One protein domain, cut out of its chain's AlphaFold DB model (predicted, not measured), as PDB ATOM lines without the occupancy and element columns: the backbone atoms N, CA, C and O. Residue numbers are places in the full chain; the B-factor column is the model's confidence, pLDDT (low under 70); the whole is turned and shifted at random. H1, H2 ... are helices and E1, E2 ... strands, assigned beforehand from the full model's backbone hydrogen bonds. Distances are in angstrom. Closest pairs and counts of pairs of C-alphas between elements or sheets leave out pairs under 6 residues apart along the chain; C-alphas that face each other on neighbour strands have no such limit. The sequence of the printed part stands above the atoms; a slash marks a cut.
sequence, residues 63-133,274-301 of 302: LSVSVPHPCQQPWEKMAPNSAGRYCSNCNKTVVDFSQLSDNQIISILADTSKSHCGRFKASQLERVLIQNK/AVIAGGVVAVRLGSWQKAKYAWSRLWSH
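What this domain is: This is residues 63 to 133 and 274 to 301 of the 302 residues of an uncharacterized protein of Chitinophaga flava (UniProt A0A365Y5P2). One long, strongly twisted sheet of seven strands makes the body, with the short helix H1 packed on it near E1, E6 and E7, and the helix H2 at one end of the long axis, its residues 294 to 299 sticking out. The meander E2 E3 E4 makes the other end, and the long strand E7 bends sharply, joining E5 to E1 within the sheet. The printed part has 99 residues, with two named helices and seven named strands in the order E1 E2 E3 E4 H1 E5 E6 E7 H2. The sheet is mixed, in the order E2 E3 E4 E5 E7 E1 E6, and the class is mixed, helices and strands. The whole is only just compact, close to loose, with a radius of gyration of the C-alphas of 14.6 A, and elongated, spanning 45 by 26 by 23 A.

Where its parts are: E1, residues 63 to 66, begins at C-alpha 63 (30.851, -3.994, 37.712). E2 is residues 79 to 81, E3 residues 84 to 87, and E4 residues 92 to 96, 12.8 A long. H1, residues 102 to 109, measures 10.3 A. E5, residues 116 to 121, measures 15.5 A, and E6 is residues 128 to 130. E7, residues 274 to 284, measures 23.1 A and begins at C-alpha 274 (29.229, -1.153, 56.834). H2, residues 287 to 299, measures 19.2 A and ends at C-alpha 299 (49.890, -13.162, 40.407).

How they stand to each other: E2, E3 and E4 form a meander, each strand the antiparallel neighbour of the one before, and two hairpins; N 86 and O 79 are 2.7 A apart, N 94 and O 85 2.7 A. E4, H1 and E5 form a strand-helix-strand unit, two parallel neighbour strands with a helix between, its crossover right-handed; N 95 and O 117 are 2.9 A apart. E7 bends by 91 degrees at residue 278. Its residues 274 to 280 pair antiparallel with E5, N 275 and O 120 at 2.8 A. Its residues 281 to 284 pair antiparallel with E1, N 283 and O 64 at 2.9 A. E1 and the edge strand E6 are antiparallel, N 129 and O 63 at 2.8 A. H1 is on the sheet; its closest C-alphas to E6 are those of Asp 102 and Leu 129, 5.7 A apart. H2 only grazes the sheet, with residues 289 to 293, and is apart from H1. Every O i to N i+4 pair is within hydrogen-bond range in H1, and 7 of 9 in H2.

The domain as a whole: The two C-alphas farthest apart are those of Ala 79 and Trp 299, 45.5 A. Residues 134 to 273 are not printed; C-alphas 133 and 274 are 26.5 A apart across this cut. The link E1 to E2, 12 residues, is long. Mean pLDDT of the printed part is 78.1; residues under 70 are 68, 112 to 114, 132 to 133, 274 to 275, 278 to 279 and 298 to 301.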
ATOM      1  N   LEU A  63      31.141  -5.328  37.180       79.25
ATOM      2  CA  LEU A  63      30.851  -3.994  37.712       79.25
ATOM      3  C   LEU A  63      31.858  -3.649  38.808       79.25
ATOM      4  O   LEU A  63      32.308  -4.538  39.530       79.25
ATOM      5  N   SER A  64      32.176  -2.367  38.941       74.38
ATOM      6  CA  SER A  64      32.810  -1.816  40.141       74.38
ATOM      7  C   SER A  64      31.834  -0.866  40.823       74.38
ATOM      8  O   SER A  64      31.184  -0.066  40.147       74.38
ATOM      9  N   VAL A  65      31.712  -0.982  42.142       79.56
ATOM     10  CA  VAL A  65      30.866  -0.118  42.972       79.56
ATOM     11  C   VAL A  65      31.765   0.926  43.619       79.56
ATOM     12  O   VAL A  65      32.659   0.578  44.391       79.56
ATOM     13  N   SER A  66      31.518   2.195  43.294       75.38
ATOM     14  CA  SER A  66      32.192   3.343  43.904       75.38
ATOM     15  C   SER A  66      31.187   4.202  44.670       75.38
ATOM     16  O   SER A  66      30.045   4.390  44.233       75.38
ATOM     17  N   VAL A  67      31.619   4.695  45.832       78.69
ATOM     18  CA  VAL A  67      30.823   5.508  46.753       78.69
ATOM     19  C   VAL A  67      31.483   6.880  46.868       78.69
ATOM     20  O   VAL A  67      32.457   7.016  47.602       78.69
ATOM     21  N   PRO A  68      30.986   7.901  46.154       68.62
ATOM     22  CA  PRO A  68      31.609   9.221  46.168       68.62
ATOM     23  C   PRO A  68      31.331   9.988  47.469       68.62
ATOM     24  O   PRO A  68      32.192  10.718  47.942       68.62
ATOM     25  N   HIS A  69      30.145   9.814  48.066       72.25
ATOM     26  CA  HIS A  69      29.732  10.539  49.269       72.25
ATOM     27  C   HIS A  69      29.078   9.581  50.279       72.25
ATOM     28  O   HIS A  69      27.892   9.245  50.136       72.25
ATOM     29  N   PRO A  70      29.821   9.094  51.290       76.50
ATOM     30  CA  PRO A  70      29.236   8.279  52.343       76.50
ATOM     31  C   PRO A  70      28.304   9.126  53.222       76.50
ATOM     32  O   PRO A  70      28.587  10.278  53.550       76.50
ATOM     33  N   CYS A  71      27.165   8.557  53.601       79.81
ATOM     34  CA  CYS A  71      26.247   9.167  54.550       79.81
ATOM     35  C   CYS A  71      26.771   8.946  55.974       79.81
ATOM     36  O   CYS A  71      27.082   7.820  56.346       79.81
ATOM     37  N   GLN A  72      26.821  10.008  56.778       76.94
ATOM     38  CA  GLN A  72      27.301   9.955  58.165       76.94
ATOM     39  C   GLN A  72      26.195   9.628  59.189       76.94
ATOM     40  O   GLN A  72      26.462   9.567  60.386       76.94
ATOM     41  N   GLN A  73      24.944   9.431  58.752       80.19
ATOM     42  CA  GLN A  73      23.852   9.071  59.658       80.19
ATOM     43  C   GLN A  73      23.922   7.571  60.002       80.19
ATOM     44  O   GLN A  73      23.910   6.756  59.078       80.19
ATOM     45  N   PRO A  74      23.925   7.187  61.293       81.06
ATOM     46  CA  PRO A  74      23.908   5.783  61.694       81.06
ATOM     47  C   PRO A  74      22.619   5.089  61.237       81.06
ATOM     48  O   PRO A  74      21.527   5.667  61.285       81.06
ATOM     49  N   TRP A  75      22.759   3.841  60.796       80.00
ATOM     50  CA  TRP A  75      21.684   3.026  60.223       80.00
ATOM     51  C   TRP A  75      20.521   2.814  61.201       80.00
ATOM     52  O   TRP A  75      19.351   2.854  60.812       80.00
ATOM     53  N   GLU A  76      20.829   2.666  62.489       82.69
ATOM     54  CA  GLU A  76      19.860   2.381  63.550       82.69
ATOM     55  C   GLU A  76      18.872   3.539  63.740       82.69
ATOM     56  O   GLU A  76      17.717   3.317  64.102       82.69
ATOM     57  N   LYS A  77      19.299   4.773  63.434       83.12
ATOM     58  CA  LYS A  77      18.476   5.989  63.545       83.12
ATOM     59  C   LYS A  77      17.609   6.259  62.310       83.12
ATOM     60  O   LYS A  77      16.949   7.294  62.252       83.12
ATOM     61  N   MET A  78      17.630   5.390  61.298       84.69
ATOM     62  CA  MET A  78      16.799   5.536  60.094       84.69
ATOM     63  C   MET A  78      15.415   4.915  60.303       84.69
ATOM     64  O   MET A  78      15.307   3.868  60.941       84.69
ATOM     65  N   ALA A  79      14.364   5.511  59.739       88.25
ATOM     66  CA  ALA A  79      13.005   4.973  59.851       88.25
ATOM     67  C   ALA A  79      12.822   3.755  58.920       88.25
ATOM     68  O   ALA A  79      13.310   3.791  57.791       88.25
ATOM     69  N   PRO A  80      12.149   2.669  59.339       85.56
ATOM     70  CA  PRO A  80      11.890   1.530  58.456       85.56
ATOM     71  C   PRO A  80      10.952   1.916  57.295       85.56
ATOM     72  O   PRO A  80      10.044   2.725  57.468       85.56
ATOM     73  N   ASN A  81      11.167   1.336  56.111       86.88
ATOM     74  CA  ASN A  81      10.338   1.509  54.911       86.88
ATOM     75  C   ASN A  81      10.204   0.167  54.152       86.88
ATOM     76  O   ASN A  81      10.980  -0.760  54.368       86.88
ATOM     77  N   SER A  82       9.255   0.057  53.220       79.50
ATOM     78  CA  SER A  82       8.960  -1.164  52.451       79.50
ATOM     79  C   SER A  82      10.135  -1.707  51.623       79.50
ATOM     80  O   SER A  82      10.196  -2.905  51.367       79.50
ATOM     81  N   ALA A  83      11.083  -0.854  51.225       77.38
ATOM     82  CA  ALA A  83      12.262  -1.234  50.441       77.38
ATOM     83  C   ALA A  83      13.589  -1.195  51.230       77.38
ATOM     84  O   ALA A  83      14.652  -1.392  50.643       77.38
ATOM     85  N   GLY A  84      13.561  -0.908  52.539       84.56
ATOM     86  CA  GLY A  84      14.771  -0.747  53.353       84.56
ATOM     87  C   GLY A  84      14.559   0.214  54.516       84.56
ATOM     88  O   GLY A  84      13.597   0.086  55.271       84.56
ATOM     89  N   ARG A  85      15.444   1.202  54.671       87.38
ATOM     90  CA  ARG A  85      15.271   2.275  55.660       87.38
ATOM     91  C   ARG A  85      15.334   3.638  54.996       87.38
ATOM     92  O   ARG A  85      16.114   3.859  54.077       87.38
ATOM     93  N   TYR A  86      14.508   4.561  55.449       89.25
ATOM     94  CA  TYR A  86      14.507   5.936  54.990       89.25
ATOM     95  C   TYR A  86      15.481   6.774  55.824       89.25
ATOM     96  O   TYR A  86      15.378   6.851  57.052       89.25
ATOM     97  N   CYS A  87      16.435   7.402  55.139       87.44
ATOM     98  CA  CYS A  87      17.409   8.298  55.744       87.44
ATOM     99  C   CYS A  87      16.910   9.743  55.651       87.44
ATOM    100  O   CYS A  87      16.860  10.322  54.565       87.44
ATOM    101  N   SER A  88      16.581  10.336  56.798       87.06
ATOM    102  CA  SER A  88      16.101  11.719  56.876       87.06
ATOM    103  C   SER A  88      17.163  12.747  56.476       87.06
ATOM    104  O   SER A  88      16.803  13.806  55.977       87.06
ATOM    105  N   ASN A  89      18.457  12.440  56.643       86.62
ATOM    106  CA  ASN A  89      19.538  13.362  56.287       86.62
ATOM    107  C   ASN A  89      19.720  13.518  54.768       86.62
ATOM    108  O   ASN A  89      19.988  14.613  54.286       86.62
ATOM    109  N   CYS A  90      19.580  12.433  53.999       78.38
ATOM    110  CA  CYS A  90      19.732  12.484  52.542       78.38
ATOM    111  C   CYS A  90      18.409  12.390  51.768       78.38
ATOM    112  O   CYS A  90      18.456  12.409  50.539       78.38
ATOM    113  N   ASN A  91      17.261  12.300  52.458       86.62
ATOM    114  CA  ASN A  91      15.917  12.144  51.880       86.62
ATOM    115  C   ASN A  91      15.867  11.027  50.817       86.62
ATOM    116  O   ASN A  91      15.357  11.186  49.708       86.62
ATOM    117  N   LYS A  92      16.495   9.889  51.123       85.62
ATOM    118  CA  LYS A  92      16.559   8.730  50.225       85.62
ATOM    119  C   LYS A  92      16.325   7.448  51.004       85.62
ATOM    120  O   LYS A  92      16.666   7.336  52.183       85.62
ATOM    121  N   THR A  93      15.763   6.459  50.317       86.19
ATOM    122  CA  THR A  93      15.661   5.099  50.852       86.19
ATOM    123  C   THR A  93      16.992   4.388  50.647       86.19
ATOM    124  O   THR A  93      17.489   4.290  49.525       86.19
ATOM    125  N   VAL A  94      17.569   3.919  51.745       87.94
ATOM    126  CA  VAL A  94      18.812   3.165  51.793       87.94
ATOM    127  C   VAL A  94      18.470   1.677  51.855       87.94
ATOM    128  O   VAL A  94      17.775   1.217  52.766       87.94
ATOM    129  N   VAL A  95      18.951   0.928  50.866       87.50
ATOM    130  CA  VAL A  95      18.776  -0.526  50.756       87.50
ATOM    131  C   VAL A  95      19.979  -1.228  51.387       87.50
ATOM    132  O   VAL A  95      21.121  -0.823  51.173       87.50
ATOM    133  N   ASP A  96      19.757  -2.287  52.163       86.75
ATOM    134  CA  ASP A  96      20.863  -3.046  52.751       86.75
ATOM    135  C   ASP A  96      21.412  -4.089  51.761       86.75
ATOM    136  O   ASP A  96      20.756  -5.085  51.456       86.75
ATOM    137  N   PHE A  97      22.627  -3.864  51.253       86.31
ATOM    138  CA  PHE A  97      23.347  -4.797  50.381       86.31
ATOM    139  C   PHE A  97      24.365  -5.653  51.150       86.31
ATOM    140  O   PHE A  97      24.954  -6.570  50.568       86.31
ATOM    141  N   SER A  98      24.565  -5.415  52.452       84.50
ATOM    142  CA  SER A  98      25.577  -6.101  53.274       84.50
ATOM    143  C   SER A  98      25.365  -7.619  53.364       84.50
ATOM    144  O   SER A  98      26.318  -8.381  53.573       84.50
ATOM    145  N   GLN A  99      24.121  -8.062  53.168       80.25
ATOM    146  CA  GLN A  99      23.706  -9.466  53.203       80.25
ATOM    147  C   GLN A  99      23.517 -10.081  51.807       80.25
ATOM    148  O   GLN A  99      23.247 -11.275  51.690       80.25
ATOM    149  N   LEU A 100      23.669  -9.295  50.737       81.50
ATOM    150  CA  LEU A 100      23.443  -9.759  49.371       81.50
ATOM    151  C   LEU A 100      24.716 -10.328  48.733       81.50
ATOM    152  O   LEU A 100      25.837  -9.876  48.977       81.50
ATOM    153  N   SER A 101      24.528 -11.325  47.865       83.44
ATOM    154  CA  SER A 101      25.599 -11.884  47.034       83.44
ATOM    155  C   SER A 101      25.936 -10.973  45.848       83.44
ATOM    156  O   SER A 101      25.084 -10.225  45.369       83.44
ATOM    157  N   ASP A 102      27.143 -11.103  45.289       82.31
ATOM    158  CA  ASP A 102      27.583 -10.329  44.115       82.31
ATOM    159  C   ASP A 102      26.580 -10.397  42.951       82.31
ATOM    160  O   ASP A 102      26.298  -9.389  42.315       82.31
ATOM    161  N   ASN A 103      25.984 -11.567  42.691       81.00
ATOM    162  CA  ASN A 103      24.979 -11.732  41.636       81.00
ATOM    163  C   ASN A 103      23.722 -10.884  41.883       81.00
ATOM    164  O   ASN A 103      23.204 -10.274  40.947       81.00
ATOM    165  N   GLN A 104      23.245 -10.846  43.130       82.81
ATOM    166  CA  GLN A 104      22.067 -10.070  43.527       82.81
ATOM    167  C   GLN A 104      22.367  -8.570  43.483       82.81
ATOM    168  O   GLN A 104      21.600  -7.815  42.886       82.81
ATOM    169  N   ILE A 105      23.522  -8.153  44.010       85.25
ATOM    170  CA  ILE A 105      23.983  -6.760  43.953       85.25
ATOM    171  C   ILE A 105      24.055  -6.291  42.498       85.25
ATOM    172  O   ILE A 105      23.499  -5.250  42.161       85.25
ATOM    173  N   ILE A 106      24.665  -7.086  41.610       83.81
ATOM    174  CA  ILE A 106      24.756  -6.744  40.186       83.81
ATOM    175  C   ILE A 106      23.367  -6.657  39.553       83.81
ATOM    176  O   ILE A 106      23.148  -5.764  38.751       83.81
ATOM    177  N   SER A 107      22.430  -7.556  39.872       80.44
ATOM    178  CA  SER A 107      21.088  -7.499  39.272       80.44
ATOM    179  C   SER A 107      20.322  -6.227  39.632       80.44
ATOM    180  O   SER A 107      19.620  -5.691  38.783       80.44
ATOM    181  N   ILE A 108      20.506  -5.724  40.855       83.69
ATOM    182  CA  ILE A 108      19.854  -4.504  41.336       83.69
ATOM    183  C   ILE A 108      20.565  -3.272  40.767       83.69
ATOM    184  O   ILE A 108      19.920  -2.391  40.216       83.69
ATOM    185  N   LEU A 109      21.900  -3.235  40.831       84.62
ATOM    186  CA  LEU A 109      22.705  -2.099  40.364       84.62
ATOM    187  C   LEU A 109      22.924  -2.065  38.841       84.62
ATOM    188  O   LEU A 109      23.524  -1.123  38.328       84.62
ATOM    189  N   ALA A 110      22.486  -3.089  38.101       80.19
ATOM    190  CA  ALA A 110      22.577  -3.113  36.641       80.19
ATOM    191  C   ALA A 110      21.698  -2.041  35.982       80.19
ATOM    192  O   ALA A 110      22.008  -1.621  34.862       80.19
ATOM    193  N   ASP A 111      20.629  -1.617  36.661       77.12
ATOM    194  CA  ASP A 111      19.788  -0.503  36.246       77.12
ATOM    195  C   ASP A 111      20.438   0.827  36.653       77.12
ATOM    196  O   ASP A 111      20.166   1.399  37.705       77.12
ATOM    197  N   THR A 112      21.320   1.339  35.795       68.12
ATOM    198  CA  THR A 112      22.019   2.610  36.029       68.12
ATOM    199  C   THR A 112      21.110   3.837  35.909       68.12
ATOM    200  O   THR A 112      21.574   4.948  36.150       68.12
ATOM    201  N   SER A 113      19.836   3.672  35.522       67.38
ATOM    202  CA  SER A 113      18.878   4.784  35.454       67.38
ATOM    203  C   SER A 113      18.431   5.259  36.841       67.38
ATOM    204  O   SER A 113      17.990   6.398  36.995       67.38
ATOM    205  N   LYS A 114      18.589   4.414  37.868       67.94
ATOM    206  CA  LYS A 114      18.219   4.711  39.252       67.94
ATOM    207  C   LYS A 114      19.476   4.821  40.106       67.94
ATOM    208  O   LYS A 114      20.239   3.873  40.261       67.94
ATOM    209  N   SER A 115      19.689   5.991  40.703       73.19
ATOM    210  CA  SER A 115      20.723   6.153  41.727       73.19
ATOM    211  C   SER A 115      20.262   5.455  43.006       73.19
ATOM    212  O   SER A 115      19.391   5.949  43.723       73.19
ATOM    213  N   HIS A 116      20.826   4.283  43.283       81.38
ATOM    214  CA  HIS A 116      20.529   3.535  44.500       81.38
ATOM    215  C   HIS A 116      21.352   4.082  45.672       81.38
ATOM    216  O   HIS A 116      22.545   4.341  45.532       81.38
ATOM    217  N   CYS A 117      20.735   4.250  46.842       87.25
ATOM    218  CA  CYS A 117      21.465   4.437  48.099       87.25
ATOM    219  C   CYS A 117      21.518   3.105  48.825       87.25
ATOM    220  O   CYS A 117      20.524   2.376  48.853       87.25
ATOM    221  N   GLY A 118      22.669   2.778  49.401       87.56
ATOM    222  CA  GLY A 118      22.830   1.460  49.980       87.56
ATOM    223  C   GLY A 118      23.882   1.357  51.056       87.56
ATOM    224  O   GLY A 118      24.828   2.141  51.100       87.56
ATOM    225  N   ARG A 119      23.690   0.368  51.918       86.56
ATOM    226  CA  ARG A 119      24.644  -0.053  52.936       86.56
ATOM    227  C   ARG A 119      25.445  -1.234  52.398       86.56
ATOM    228  O   ARG A 119      24.857  -2.238  52.005       86.56
ATOM    229  N   PHE A 120      26.767  -1.114  52.379       86.56
ATOM    230  CA  PHE A 120      27.685  -2.132  51.862       86.56
ATOM    231  C   PHE A 120      28.730  -2.468  52.910       86.56
ATOM    232  O   PHE A 120      29.173  -1.590  53.637       86.56
ATOM    233  N   LYS A 121      29.198  -3.712  52.940       83.94
ATOM    234  CA  LYS A 121      30.438  -4.058  53.645       83.94
ATOM    235  C   LYS A 121      31.620  -3.406  52.932       83.94
ATOM    236  O   LYS A 121      31.632  -3.387  51.701       83.94
ATOM    237  N   ALA A 122      32.650  -2.978  53.660       79.31
ATOM    238  CA  ALA A 122      33.886  -2.469  53.057       79.31
ATOM    239  C   ALA A 122      34.460  -3.446  52.016       79.31
ATOM    240  O   ALA A 122      34.856  -3.047  50.926       79.31
ATOM    241  N   SER A 123      34.374  -4.754  52.281       77.81
ATOM    242  CA  SER A 123      34.807  -5.794  51.342       77.81
ATOM    243  C   SER A 123      33.987  -5.875  50.047       77.81
ATOM    244  O   SER A 123      34.373  -6.599  49.137       77.81
ATOM    245  N   GLN A 124      32.812  -5.245  49.960       79.62
ATOM    246  CA  GLN A 124      31.983  -5.181  48.748       79.62
ATOM    247  C   GLN A 124      32.320  -3.963  47.875       79.62
ATOM    248  O   GLN A 124      31.945  -3.959  46.701       79.62
ATOM    249  N   LEU A 125      33.025  -2.968  48.418       81.94
ATOM    250  CA  LEU A 125      33.415  -1.747  47.718       81.94
ATOM    251  C   LEU A 125      34.732  -1.929  46.957       81.94
ATOM    252  O   LEU A 125      35.516  -2.824  47.265       81.94
ATOM    253  N   GLU A 126      34.936  -1.102  45.924       72.31
ATOM    254  CA  GLU A 126      36.198  -0.968  45.166       72.31
ATOM    255  C   GLU A 126      36.775  -2.272  44.587       72.31
ATOM    256  O   GLU A 126      37.926  -2.341  44.151       72.31
ATOM    257  N   ARG A 127      35.950  -3.318  44.503       79.50
ATOM    258  CA  ARG A 127      36.292  -4.584  43.864       79.50
ATOM    259  C   ARG A 127      35.416  -4.863  42.660       79.50
ATOM    260  O   ARG A 127      34.279  -4.414  42.545       79.50
ATOM    261  N   VAL A 128      35.949  -5.700  41.780       77.62
ATOM    262  CA  VAL A 128      35.214  -6.201  40.623       77.62
ATOM    263  C   VAL A 128      34.193  -7.245  41.072       77.62
ATOM    264  O   VAL A 128      34.565  -8.341  41.503       77.62
ATOM    265  N   LEU A 129      32.910  -6.918  40.938       80.88
ATOM    266  CA  LEU A 129      31.800  -7.851  41.101       80.88
ATOM    267  C   LEU A 129      31.612  -8.620  39.790       80.88
ATOM    268  O   LEU A 129      31.473  -8.012  38.728       80.88
ATOM    269  N   ILE A 130      31.608  -9.952  39.852       75.06
ATOM    270  CA  ILE A 130      31.508 -10.823  38.674       75.06
ATOM    271  C   ILE A 130      30.207 -11.606  38.742       75.06
ATOM    272  O   ILE A 130      29.995 -12.368  39.686       75.06
ATOM    273  N   GLN A 131      29.382 -11.515  37.695       73.81
ATOM    274  CA  GLN A 131      28.217 -12.390  37.602       73.81
ATOM    275  C   GLN A 131      28.647 -13.841  37.398       73.81
ATOM    276  O   GLN A 131      29.104 -14.246  36.325       73.81
ATOM    277  N   ASN A 132      28.454 -14.669  38.418       66.81
ATOM    278  CA  ASN A 132      28.540 -16.108  38.286       66.81
ATOM    279  C   ASN A 132      27.157 -16.679  37.981       66.81
ATOM    280  O   ASN A 132      26.507 -17.246  38.858       66.81
ATOM    281  N   LYS A 133      26.696 -16.519  36.731       61.25
ATOM    282  CA  LYS A 133      25.621 -17.377  36.222       61.25
ATOM    283  C   LYS A 133      26.143 -18.809  36.285       61.25
ATOM    284  O   LYS A 133      27.159 -19.101  35.654       61.25
ATOM    285  N   ALA A 274      30.340  -1.449  57.722       61.22
ATOM    286  CA  ALA A 274      29.229  -1.153  56.834       61.22
ATOM    287  C   ALA A 274      29.228   0.333  56.434       61.22
ATOM    288  O   ALA A 274      28.805   1.201  57.195       61.22
ATOM    289  N   VAL A 275      29.665   0.633  55.214       65.94
ATOM    290  CA  VAL A 275      29.630   1.981  54.644       65.94
ATOM    291  C   VAL A 275      28.243   2.244  54.069       65.94
ATOM    292  O   VAL A 275      27.761   1.525  53.188       65.94
ATOM    293  N   ILE A 276      27.599   3.304  54.550       73.31
ATOM    294  CA  ILE A 276      26.339   3.796  53.995       73.31
ATOM    295  C   ILE A 276      26.665   4.815  52.908       73.31
ATOM    296  O   ILE A 276      27.315   5.822  53.168       73.31
ATOM    297  N   ALA A 277      26.204   4.567  51.687       71.31
ATOM    298  CA  ALA A 277      26.523   5.353  50.504       71.31
ATOM    299  C   ALA A 277      25.321   6.165  50.010       71.31
ATOM    300  O   ALA A 277      24.281   5.601  49.647       71.31
ATOM    301  N   GLY A 278      25.483   7.489  49.933       65.25
ATOM    302  CA  GLY A 278      24.540   8.383  49.271       65.25
ATOM    303  C   GLY A 278      24.792   8.417  47.765       65.25
ATOM    304  O   GLY A 278      25.509   9.283  47.282       65.25
ATOM    305  N   GLY A 279      24.183   7.496  47.019       68.06
ATOM    306  CA  GLY A 279      24.323   7.412  45.563       68.06
ATOM    307  C   GLY A 279      25.470   6.500  45.146       68.06
ATOM    308  O   GLY A 279      26.621   6.909  45.035       68.06
ATOM    309  N   VAL A 280      25.132   5.241  44.906       73.81
ATOM    310  CA  VAL A 280      26.042   4.217  44.402       73.81
ATOM    311  C   VAL A 280      26.168   4.374  42.896       73.81
ATOM    312  O   VAL A 280      25.161   4.348  42.185       73.81
ATOM    313  N   VAL A 281      27.401   4.485  42.404       71.06
ATOM    314  CA  VAL A 281      27.676   4.450  40.967       71.06
ATOM    315  C   VAL A 281      28.258   3.088  40.629       71.06
ATOM    316  O   VAL A 281      29.365   2.738  41.045       71.06
ATOM    317  N   ALA A 282      27.493   2.302  39.874       75.19
ATOM    318  CA  ALA A 282      27.973   1.059  39.299       75.19
ATOM    319  C   ALA A 282      28.607   1.344  37.936       75.19
ATOM    320  O   ALA A 282      27.923   1.667  36.964       75.19
ATOM    321  N   VAL A 283      29.928   1.214  37.858       76.25
ATOM    322  CA  VAL A 283      30.676   1.435  36.617       76.25
ATOM    323  C   VAL A 283      30.851   0.103  35.898       76.25
ATOM    324  O   VAL A 283      31.386  -0.859  36.458       76.25
ATOM    325  N   ARG A 284      30.415   0.038  34.634       79.31
ATOM    326  CA  ARG A 284      30.720  -1.100  33.757       79.31
ATOM    327  C   ARG A 284      32.192  -1.072  33.386       79.31
ATOM    328  O   ARG A 284      32.674  -0.095  32.824       79.31
ATOM    329  N   LEU A 285      32.891  -2.167  33.670       78.44
ATOM    330  CA  LEU A 285      34.314  -2.261  33.367       78.44
ATOM    331  C   LEU A 285      34.551  -2.476  31.872       78.44
ATOM    332  O   LEU A 285      33.987  -3.397  31.270       78.44
ATOM    333  N   GLY A 286      35.434  -1.658  31.298       80.50
ATOM    334  CA  GLY A 286      35.905  -1.803  29.922       80.50
ATOM    335  C   GLY A 286      36.839  -3.005  29.743       80.50
ATOM    336  O   GLY A 286      37.367  -3.561  30.711       80.50
ATOM    337  N   SER A 287      37.087  -3.396  28.489       77.38
ATOM    338  CA  SER A 287      37.935  -4.550  28.138       77.38
ATOM    339  C   SER A 287      39.318  -4.500  28.799       77.38
ATOM    340  O   SER A 287      39.797  -5.508  29.312       77.38
ATOM    341  N   TRP A 288      39.928  -3.314  28.861       75.88
ATOM    342  CA  TRP A 288      41.243  -3.123  29.472       75.88
ATOM    343  C   TRP A 288      41.231  -3.323  30.996       75.88
ATOM    344  O   TRP A 288      42.094  -4.008  31.540       75.88
ATOM    345  N   GLN A 289      40.210  -2.816  31.695       76.88
ATOM    346  CA  GLN A 289      40.056  -3.013  33.143       76.88
ATOM    347  C   GLN A 289      39.787  -4.486  33.489       76.88
ATOM    348  O   GLN A 289      40.345  -5.010  34.454       76.88
ATOM    349  N   LYS A 290      38.982  -5.181  32.670       79.12
ATOM    350  CA  LYS A 290      38.759  -6.631  32.795       79.12
ATOM    351  C   LYS A 290      40.054  -7.423  32.609       79.12
ATOM    352  O   LYS A 290      40.326  -8.326  33.397       79.12
ATOM    353  N   ALA A 291      40.865  -7.060  31.613       76.56
ATOM    354  CA  ALA A 291      42.170  -7.671  31.376       76.56
ATOM    355  C   ALA A 291      43.123  -7.444  32.559       76.56
ATOM    356  O   ALA A 291      43.686  -8.410  33.071       76.56
ATOM    357  N   LYS A 292      43.228  -6.202  33.059       78.25
ATOM    358  CA  LYS A 292      44.042  -5.848  34.235       78.25
ATOM    359  C   LYS A 292      43.644  -6.663  35.473       78.25
ATOM    360  O   LYS A 292      44.514  -7.191  36.161       78.25
ATOM    361  N   TYR A 293      42.343  -6.832  35.721       76.56
ATOM    362  CA  TYR A 293      41.833  -7.656  36.823       76.56
ATOM    363  C   TYR A 293      42.124  -9.156  36.653       76.56
ATOM    364  O   TYR A 293      42.529  -9.832  37.600       76.56
ATOM    365  N   ALA A 294      41.921  -9.705  35.452       76.44
ATOM    366  CA  ALA A 294      42.257 -11.102  35.174       76.44
ATOM    367  C   ALA A 294      43.756 -11.358  35.384       76.44
ATOM    368  O   ALA A 294      44.143 -12.406  35.901       76.44
ATOM    369  N   TRP A 295      44.585 -10.374  35.026       76.94
ATOM    370  CA  TRP A 295      46.026 -10.425  35.212       76.94
ATOM    371  C   TRP A 295      46.424 -10.367  36.688       76.94
ATOM    372  O   TRP A 295      47.193 -11.216  37.121       76.94
ATOM    373  N   SER A 296      45.848  -9.475  37.503       74.19
ATOM    374  CA  SER A 296      46.179  -9.411  38.939       74.19
ATOM    375  C   SER A 296      45.884 -10.726  39.675       74.19
ATOM    376  O   SER A 296      46.730 -11.218  40.417       74.19
ATOM    377  N   ARG A 297      44.748 -11.373  39.380       72.38
ATOM    378  CA  ARG A 297      44.362 -12.689  39.931       72.38
ATOM    379  C   ARG A 297      45.360 -13.816  39.647       72.38
ATOM    380  O   ARG A 297      45.397 -14.778  40.409       72.38
ATOM    381  N   LEU A 298      46.124 -13.731  38.557       68.94
ATOM    382  CA  LEU A 298      47.134 -14.736  38.210       68.94
ATOM    383  C   LEU A 298      48.389 -14.627  39.084       68.94
ATOM    384  O   LEU A 298      49.076 -15.629  39.260       68.94
ATOM    385  N   TRP A 299      48.665 -13.449  39.651       57.78
ATOM    386  CA  TRP A 299      49.890 -13.162  40.407       57.78
ATOM    387  C   TRP A 299      49.675 -13.021  41.924       57.78
ATOM    388  O   TRP A 299      50.638 -13.077  42.675       57.78
ATOM    389  N   SER A 300      48.432 -12.924  42.413       50.78
ATOM    390  CA  SER A 300      48.123 -12.857  43.859       50.78
ATOM    391  C   SER A 300      48.235 -14.194  44.620       50.78
ATOM    392  O   SER A 300      47.814 -14.275  45.771       50.78
ATOM    393  N   HIS A 301      48.742 -15.257  43.988       44.72
ATOM    394  CA  HIS A 301      48.880 -16.600  44.577       44.72
ATOM    395  C   HIS A 301      50.342 -17.093  44.663       44.72
ATOM    396  O   HIS A 301      50.555 -18.300  44.789       44.72
TER     397      HIS A 301